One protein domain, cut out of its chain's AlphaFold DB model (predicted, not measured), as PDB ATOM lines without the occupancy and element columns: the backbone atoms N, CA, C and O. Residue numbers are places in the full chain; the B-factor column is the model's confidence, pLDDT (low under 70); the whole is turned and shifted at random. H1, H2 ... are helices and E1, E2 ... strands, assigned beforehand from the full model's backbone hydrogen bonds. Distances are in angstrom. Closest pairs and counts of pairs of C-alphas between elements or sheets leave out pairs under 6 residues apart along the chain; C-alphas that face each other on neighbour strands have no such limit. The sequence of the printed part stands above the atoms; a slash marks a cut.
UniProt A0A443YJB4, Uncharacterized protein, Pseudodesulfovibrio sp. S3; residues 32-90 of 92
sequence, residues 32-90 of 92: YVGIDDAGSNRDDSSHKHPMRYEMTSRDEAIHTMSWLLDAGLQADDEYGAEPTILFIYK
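AT A GLANCE: This is residues 32 to 90 of the 92 residues of an uncharacterized protein of Pseudodesulfovibrio sp. S3 (UniProt A0A443YJB4). A small three-stranded parallel sheet has one long helix, H2, packed over one face and running along its strands, while the short helix H1 only grazes the sheet, far from H2. The printed part has 59 residues, in the order E1, H1, E2, H2, E3, with sheet order E1, E3, E2 and a mixed class of helices and strands. It is compact, with a radius of gyration of the C-alphas of 10.6 A, and spans 28 by 24 by 18 A.

HOW THE PARTS SIT: E1, residues 32 to 37, is an edge strand, parallel to the inner strand E3, residues 85 to 89, at 19 degrees; N 36 and O 87 are 2.8 A apart, within hydrogen-bond range. H1, residues 41 to 45, only grazes the sheet with residues 42 to 43. E2, residues 51 to 55, is the other edge strand, parallel to E3 at 26 degrees, with N 86 and O 51 at 2.8 A. E1, H1 and E2 form a split strand-helix-strand unit, with E3 between its strands and a right-handed crossover. H2, residues 58 to 70, is on the sheet in two layers, a helix on one face, at a height over the sheet of 9.1 A. It lies over E1 and E3, along the strands, at 0 degrees to E3 on the local plane. The closest C-alphas of H2 and E1 are those of Ala 61 and Ile 35, 6.4 A apart. E2, H2 and E3 form a strand-helix-strand unit, two parallel neighbour strands with a helix between, with a right-handed crossover. H1 and H2 are apart. In H1 and H2 every O i to N i+4 pair is within hydrogen-bond range.

IN THESE COORDINATES: E1 begins at C-alpha 32 (-10.372, 5.735, -35.118) and is 17.0 A long. H2 begins at C-alpha 58 (-8.416, 17.558, -48.364) and is 18.4 A long. E3 ends at C-alpha 89 (-4.294, 13.950, -49.112).

THE WHOLE: The C-alphas of Asp 44 and Asp 70, the two farthest apart, are 28.5 A apart. The printed part has no cut. The link from H2 to E3, residues 71 to 84, is long; its residues 74 to 75 pair, parallel, with residues 32 to 33 of E1. Mean pLDDT of the printed part is 78.1; residues 39 to 48 and 77 to 82 are under 70.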
ATOM      1  N   TYR A  32     -10.647   4.316 -34.940       87.00
ATOM      2  CA  TYR A  32     -10.372   5.735 -35.118       87.00
ATOM      3  C   TYR A  32     -10.002   6.026 -36.571       87.00
ATOM      4  O   TYR A  32      -9.213   5.291 -37.179       87.00
ATOM      5  N   VAL A  33     -10.563   7.099 -37.120       87.62
ATOM      6  CA  VAL A  33     -10.254   7.625 -38.450       87.62
ATOM      7  C   VAL A  33      -9.651   9.022 -38.338       87.62
ATOM      8  O   VAL A  33     -10.184   9.885 -37.645       87.62
ATOM      9  N   GLY A  34      -8.539   9.238 -39.034       88.25
ATOM     10  CA  GLY A  34      -7.842  10.518 -39.108       88.25
ATOM     11  C   GLY A  34      -7.593  10.953 -40.549       88.25
ATOM     12  O   GLY A  34      -7.667  10.154 -41.486       88.25
ATOM     13  N   ILE A  35      -7.270  12.233 -40.715       87.38
ATOM     14  CA  ILE A  35      -6.869  12.834 -41.988       87.38
ATOM     15  C   ILE A  35      -5.497  13.467 -41.795       87.38
ATOM     16  O   ILE A  35      -5.278  14.149 -40.797       87.38
ATOM     17  N   ASP A  36      -4.608  13.293 -42.767       85.88
ATOM     18  CA  ASP A  36      -3.291  13.919 -42.763       85.88
ATOM     19  C   ASP A  36      -2.846  14.378 -44.154       85.88
ATOM     20  O   ASP A  36      -3.384  13.940 -45.172       85.88
ATOM     21  N   ASP A  37      -1.858  15.270 -44.199       84.12
ATOM     22  CA  ASP A  37      -1.216  15.679 -45.445       84.12
ATOM     23  C   ASP A  37      -0.061  14.743 -45.832       84.12
ATOM     24  O   ASP A  37       0.635  14.178 -44.983       84.12
ATOM     25  N   ALA A  38       0.124  14.543 -47.137       78.75
ATOM     26  CA  ALA A  38       1.214  13.739 -47.675       78.75
ATOM     27  C   ALA A  38       2.575  14.352 -47.301       78.75
ATOM     28  O   ALA A  38       2.842  15.510 -47.624       78.75
ATOM     29  N   GLY A  39       3.447  13.560 -46.667       68.19
ATOM     30  CA  GLY A  39       4.737  14.027 -46.139       68.19
ATOM     31  C   GLY A  39       4.697  14.514 -44.685       68.19
ATOM     32  O   GLY A  39       5.699  15.027 -44.188       68.19
ATOM     33  N   SER A  40       3.567  14.354 -43.994       65.56
ATOM     34  CA  SER A  40       3.459  14.581 -42.552       65.56
ATOM     35  C   SER A  40       4.261  13.556 -41.736       65.56
ATOM     36  O   SER A  40       4.450  12.407 -42.129       65.56
ATOM     37  N   ASN A  41       4.687  13.944 -40.528       61.72
ATOM     38  CA  ASN A  41       5.429  13.065 -39.610       61.72
ATOM     39  C   ASN A  41       4.651  11.788 -39.218       61.72
ATOM     40  O   ASN A  41       5.254  10.796 -38.807       61.72
ATOM     41  N   ARG A  42       3.315  11.796 -39.307       62.44
ATOM     42  CA  ARG A  42       2.457  10.628 -39.035       62.44
ATOM     43  C   ARG A  42       2.440   9.626 -40.197       62.44
ATOM     44  O   ARG A  42       2.130   8.458 -39.969       62.44
ATOM     45  N   ASP A  43       2.850  10.036 -41.399       59.88
ATOM     46  CA  ASP A  43       3.140   9.122 -42.510       59.88
ATOM     47  C   ASP A  43       4.418   8.293 -42.252       59.88
ATOM     48  O   ASP A  43       4.580   7.209 -42.807       59.88
ATOM     49  N   ASP A  44       5.301   8.716 -41.343       55.34
ATOM     50  CA  ASP A  44       6.592   8.042 -41.118       55.34
ATOM     51  C   ASP A  44       6.751   7.431 -39.706       55.34
ATOM     52  O   ASP A  44       7.489   6.467 -39.524       55.34
ATOM     53  N   SER A  45       6.039   7.935 -38.684       51.62
ATOM     54  CA  SER A  45       6.422   7.684 -37.273       51.62
ATOM     55  C   SER A  45       5.470   6.873 -36.380       51.62
ATOM     56  O   SER A  45       5.784   6.674 -35.201       51.62
ATOM     57  N   SER A  46       4.328   6.373 -36.860       54.41
ATOM     58  CA  SER A  46       3.399   5.670 -35.961       54.41
ATOM     59  C   SER A  46       3.857   4.233 -35.650       54.41
ATOM     60  O   SER A  46       4.091   3.422 -36.543       54.41
ATOM     61  N   HIS A  47       3.962   3.895 -34.357       52.44
ATOM     62  CA  HIS A  47       4.308   2.542 -33.878       52.44
ATOM     63  C   HIS A  47       3.227   1.501 -34.223       52.44
ATOM     64  O   HIS A  47       3.491   0.297 -34.226       52.44
ATOM     65  N   LYS A  48       2.011   1.958 -34.536       62.31
ATOM     66  CA  LYS A  48       0.969   1.183 -35.210       62.31
ATOM     67  C   LYS A  48       0.860   1.669 -36.643       62.31
ATOM     68  O   LYS A  48       0.710   2.863 -36.850       62.31
ATOM     69  N   HIS A  49       0.908   0.780 -37.628       71.12
ATOM     70  CA  HIS A  49       0.721   1.155 -39.030       71.12
ATOM     71  C   HIS A  49      -0.781   1.312 -39.327       71.12
ATOM     72  O   HIS A  49      -1.457   0.287 -39.455       71.12
ATOM     73  N   PRO A  50      -1.337   2.541 -39.423       77.75
ATOM     74  CA  PRO A  50      -2.716   2.712 -39.859       77.75
ATOM     75  C   PRO A  50      -2.881   2.210 -41.290       77.75
ATOM     76  O   PRO A  50      -1.943   2.236 -42.093       77.75
ATOM     77  N   MET A  51      -4.102   1.826 -41.647       83.56
ATOM     78  CA  MET A  51      -4.462   1.667 -43.050       83.56
ATOM     79  C   MET A  51      -4.502   3.035 -43.712       83.56
ATOM     80  O   MET A  51      -5.302   3.892 -43.338       83.56
ATOM     81  N   ARG A  52      -3.637   3.220 -44.704       85.81
ATOM     82  CA  ARG A  52      -3.495   4.478 -45.428       85.81
ATOM     83  C   ARG A  52      -4.282   4.426 -46.723       85.81
ATOM     84  O   ARG A  52      -4.141   3.476 -47.493       85.81
ATOM     85  N   TYR A  53      -5.061   5.467 -46.975       86.56
ATOM     86  CA  TYR A  53      -5.721   5.664 -48.258       86.56
ATOM     87  C   TYR A  53      -5.354   7.034 -48.801       86.56
ATOM     88  O   TYR A  53      -5.572   8.050 -48.139       86.56
ATOM     89  N   GLU A  54      -4.798   7.047 -50.008       87.25
ATOM     90  CA  GLU A  54      -4.513   8.285 -50.716       87.25
ATOM     91  C   GLU A  54      -5.815   8.943 -51.179       87.25
ATOM     92  O   GLU A  54      -6.676   8.293 -51.781       87.25
ATOM     93  N   MET A  55      -5.926  10.239 -50.910       86.81
ATOM     94  CA  MET A  55      -7.030  11.096 -51.320       86.81
ATOM     95  C   MET A  55      -6.537  12.159 -52.296       86.81
ATOM     96  O   MET A  55      -5.416  12.668 -52.204       86.81
ATOM     97  N   THR A  56      -7.407  12.508 -53.232       85.38
ATOM     98  CA  THR A  56      -7.162  13.500 -54.280       85.38
ATOM     99  C   THR A  56      -7.087  14.906 -53.699       85.38
ATOM    100  O   THR A  56      -6.305  15.725 -54.173       85.38
ATOM    101  N   SER A  57      -7.883  15.190 -52.666       85.38
ATOM    102  CA  SER A  57      -7.935  16.490 -52.002       85.38
ATOM    103  C   SER A  57      -8.255  16.360 -50.515       85.38
ATOM    104  O   SER A  57      -8.740  15.327 -50.043       85.38
ATOM    105  N   ARG A  58      -8.006  17.444 -49.769       86.38
ATOM    106  CA  ARG A  58      -8.416  17.558 -48.364       86.38
ATOM    107  C   ARG A  58      -9.925  17.387 -48.210       86.38
ATOM    108  O   ARG A  58     -10.369  16.728 -47.276       86.38
ATOM    109  N   ASP A  59     -10.697  17.956 -49.129       87.25
ATOM    110  CA  ASP A  59     -12.153  17.908 -49.068       87.25
ATOM    111  C   ASP A  59     -12.669  16.477 -49.264       87.25
ATOM    112  O   ASP A  59     -13.478  16.009 -48.467       87.25
ATOM    113  N   GLU A  60     -12.134  15.723 -50.232       86.81
ATOM    114  CA  GLU A  60     -12.457  14.294 -50.385       86.81
ATOM    115  C   GLU A  60     -12.151  13.512 -49.095       86.81
ATOM    116  O   GLU A  60     -12.962  12.687 -48.664       86.81
ATOM    117  N   ALA A  61     -11.024  13.800 -48.434       87.75
ATOM    118  CA  ALA A  61     -10.670  13.171 -47.164       87.75
ATOM    119  C   ALA A  61     -11.674  13.508 -46.045       87.75
ATOM    120  O   ALA A  61     -12.116  12.603 -45.335       87.75
ATOM    121  N   ILE A  62     -12.081  14.778 -45.918       88.44
ATOM    122  CA  ILE A  62     -13.064  15.245 -44.922       88.44
ATOM    123  C   ILE A  62     -14.427  14.598 -45.156       88.44
ATOM    124  O   ILE A  62     -15.015  14.053 -44.223       88.44
ATOM    125  N   HIS A  63     -14.915  14.600 -46.395       88.88
ATOM    126  CA  HIS A  63     -16.202  13.995 -46.734       88.88
ATOM    127  C   HIS A  63     -16.194  12.478 -46.504       88.88
ATOM    128  O   HIS A  63     -17.155  11.921 -45.970       88.88
ATOM    129  N   THR A  64     -15.092  11.805 -46.841       87.94
ATOM    130  CA  THR A  64     -14.938  10.362 -46.603       87.94
ATOM    131  C   THR A  64     -14.851  10.037 -45.110       87.94
ATOM    132  O   THR A  64     -15.457   9.064 -44.662       87.94
ATOM    133  N   MET A  65     -14.159  10.863 -44.320       89.44
ATOM    134  CA  MET A  65     -14.125  10.739 -42.861       89.44
ATOM    135  C   MET A  65     -15.512  10.945 -42.261       89.44
ATOM    136  O   MET A  65     -15.951  10.089 -41.502       89.44
ATOM    137  N   SER A  66     -16.223  12.010 -42.639       88.88
ATOM    138  CA  SER A  66     -17.584  12.288 -42.158       88.88
ATOM    139  C   SER A  66     -18.506  11.092 -42.374       88.88
ATOM    140  O   SER A  66     -19.212  10.683 -41.459       88.88
ATOM    141  N   TRP A  67     -18.430  10.463 -43.548       88.81
ATOM    142  CA  TRP A  67     -19.223   9.277 -43.852       88.81
ATOM    143  C   TRP A  67     -18.889   8.078 -42.947       88.81
ATOM    144  O   TRP A  67     -19.772   7.314 -42.562       88.81
ATOM    145  N   LEU A  68     -17.617   7.903 -42.574       87.81
ATOM    146  CA  LEU A  68     -17.208   6.866 -41.624       87.81
ATOM    147  C   LEU A  68     -17.614   7.189 -40.179       87.81
ATOM    148  O   LEU A  68     -17.965   6.272 -39.434       87.81
ATOM    149  N   LEU A  69     -17.611   8.463 -39.786       87.69
ATOM    150  CA  LEU A  69     -18.138   8.892 -38.487       87.69
ATOM    151  C   LEU A  69     -19.640   8.599 -38.385       87.69
ATOM    152  O   LEU A  69     -20.086   8.048 -37.381       87.69
ATOM    153  N   ASP A  70     -20.401   8.851 -39.456       87.62
ATOM    154  CA  ASP A  70     -21.826   8.494 -39.540       87.62
ATOM    155  C   ASP A  70     -22.050   6.974 -39.455       87.62
ATOM    156  O   ASP A  70     -23.055   6.509 -38.914       87.62
ATOM    157  N   ALA A  71     -21.093   6.176 -39.940       83.69
ATOM    158  CA  ALA A  71     -21.098   4.722 -39.782       83.69
ATOM    159  C   ALA A  71     -20.742   4.262 -38.350       83.69
ATOM    160  O   ALA A  71     -20.841   3.070 -38.045       83.69
ATOM    161  N   GLY A  72     -20.354   5.177 -37.459       85.12
ATOM    162  CA  GLY A  72     -20.080   4.919 -36.045       85.12
ATOM    163  C   GLY A  72     -18.604   4.737 -35.692       85.12
ATOM    164  O   GLY A  72     -18.320   4.211 -34.614       85.12
ATOM    165  N   LEU A  73     -17.677   5.119 -36.580       87.19
ATOM    166  CA  LEU A  73     -16.259   5.261 -36.228       87.19
ATOM    167  C   LEU A  73     -16.045   6.536 -35.402       87.19
ATOM    168  O   LEU A  73     -16.868   7.450 -35.412       87.19
ATOM    169  N   GLN A  74     -14.912   6.610 -34.708       87.00
ATOM    170  CA  GLN A  74     -14.513   7.795 -33.954       87.00
ATOM    171  C   GLN A  74     -13.473   8.608 -34.727       87.00
ATOM    172  O   GLN A  74     -12.658   8.052 -35.463       87.00
ATOM    173  N   ALA A  75     -13.488   9.927 -34.561       85.06
ATOM    174  CA  ALA A  75     -12.410  10.768 -35.062       85.06
ATOM    175  C   ALA A  75     -11.153  10.547 -34.208       85.06
ATOM    176  O   ALA A  75     -11.260  10.405 -32.993       85.06
ATOM    177  N   ASP A  76      -9.981  10.530 -34.839       79.56
ATOM    178  CA  ASP A  76      -8.703  10.786 -34.162       79.56
ATOM    179  C   ASP A  76      -8.758  12.222 -33.626       79.56
ATOM    180  O   ASP A  76      -8.615  13.188 -34.379       79.56
ATOM    181  N   ASP A  77      -9.129  12.360 -32.354       62.12
ATOM    182  CA  ASP A  77      -9.148  13.643 -31.670       62.12
ATOM    183  C   ASP A  77      -7.739  14.015 -31.177       62.12
ATOM    184  O   ASP A  77      -6.839  13.182 -31.048       62.12
ATOM    185  N   GLU A  78      -7.530  15.304 -30.901       50.94
ATOM    186  CA  GLU A  78      -6.248  15.868 -30.444       50.94
ATOM    187  C   GLU A  78      -5.672  15.206 -29.171       50.94
ATOM    188  O   GLU A  78      -4.537  15.504 -28.792       50.94
ATOM    189  N   TYR A  79      -6.398  14.294 -28.509       47.47
ATOM    190  CA  TYR A  79      -5.980  13.630 -27.273       47.47
ATOM    191  C   TYR A  79      -5.109  12.379 -27.480       47.47
ATOM    192  O   TYR A  79      -4.797  11.676 -26.516       47.47
ATOM    193  N   GLY A  80      -4.621  12.137 -28.701       54.06
ATOM    194  CA  GLY A  80      -3.565  11.151 -28.962       54.06
ATOM    195  C   GLY A  80      -4.071   9.729 -29.211       54.06
ATOM    196  O   GLY A  80      -3.307   8.773 -29.055       54.06
ATOM    197  N   ALA A  81      -5.336   9.572 -29.604       61.62
ATOM    198  CA  ALA A  81      -5.859   8.297 -30.073       61.62
ATOM    199  C   ALA A  81      -5.278   7.974 -31.460       61.62
ATOM    200  O   ALA A  81      -5.684   8.543 -32.461       61.62
ATOM    201  N   GLU A  82      -4.314   7.053 -31.543       68.75
ATOM    202  CA  GLU A  82      -3.701   6.701 -32.830       68.75
ATOM    203  C   GLU A  82      -4.763   6.227 -33.848       68.75
ATOM    204  O   GLU A  82      -5.455   5.232 -33.585       68.75
ATOM    205  N   PRO A  83      -4.888   6.889 -35.018       72.69
ATOM    206  CA  PRO A  83      -5.864   6.502 -36.022       72.69
ATOM    207  C   PRO A  83      -5.560   5.086 -36.502       72.69
ATOM    208  O   PRO A  83      -4.408   4.709 -36.699       72.69
ATOM    209  N   THR A  84      -6.601   4.286 -36.712       80.44
ATOM    210  CA  THR A  84      -6.466   2.975 -37.363       80.44
ATOM    211  C   THR A  84      -6.644   3.089 -38.875       80.44
ATOM    212  O   THR A  84      -6.070   2.310 -39.635       80.44
ATOM    213  N   ILE A  85      -7.413   4.086 -39.315       85.75
ATOM    214  CA  ILE A  85      -7.591   4.474 -40.713       85.75
ATOM    215  C   ILE A  85      -7.070   5.899 -40.869       85.75
ATOM    216  O   ILE A  85      -7.497   6.792 -40.142       85.75
ATOM    217  N   LEU A  86      -6.167   6.113 -41.821       88.00
ATOM    218  CA  LEU A  86      -5.581   7.416 -42.105       88.00
ATOM    219  C   LEU A  86      -5.811   7.782 -43.572       88.00
ATOM    220  O   LEU A  86      -5.380   7.074 -44.484       88.00
ATOM    221  N   PHE A  87      -6.491   8.898 -43.798       88.50
ATOM    222  CA  PHE A  87      -6.687   9.466 -45.124       88.50
ATOM    223  C   PHE A  87      -5.612  10.499 -45.414       88.50
ATOM    224  O   PHE A  87      -5.560  11.536 -44.761       88.50
ATOM    225  N   ILE A  88      -4.761  10.209 -46.392       86.81
ATOM    226  CA  ILE A  88      -3.607  11.037 -46.732       86.81
ATOM    227  C   ILE A  88      -3.921  11.795 -48.011       86.81
ATOM    228  O   ILE A  88      -4.048  11.184 -49.072       86.81
ATOM    229  N   TYR A  89      -4.046  13.116 -47.936       85.62
ATOM    230  CA  TYR A  89      -4.294  13.950 -49.112       85.62
ATOM    231  C   TYR A  89      -3.022  14.664 -49.568       85.62
ATOM    232  O   TYR A  89      -2.167  15.046 -48.768       85.62
ATOM    233  N   LYS A  90      -2.897  14.889 -50.878       78.75
ATOM    234  CA  LYS A  90      -1.814  15.717 -51.422       78.75
ATOM    235  C   LYS A  90      -2.154  17.194 -51.223       78.75
ATOM    236  O   LYS A  90      -3.238  17.635 -51.599       78.75
TER     237      LYS A  90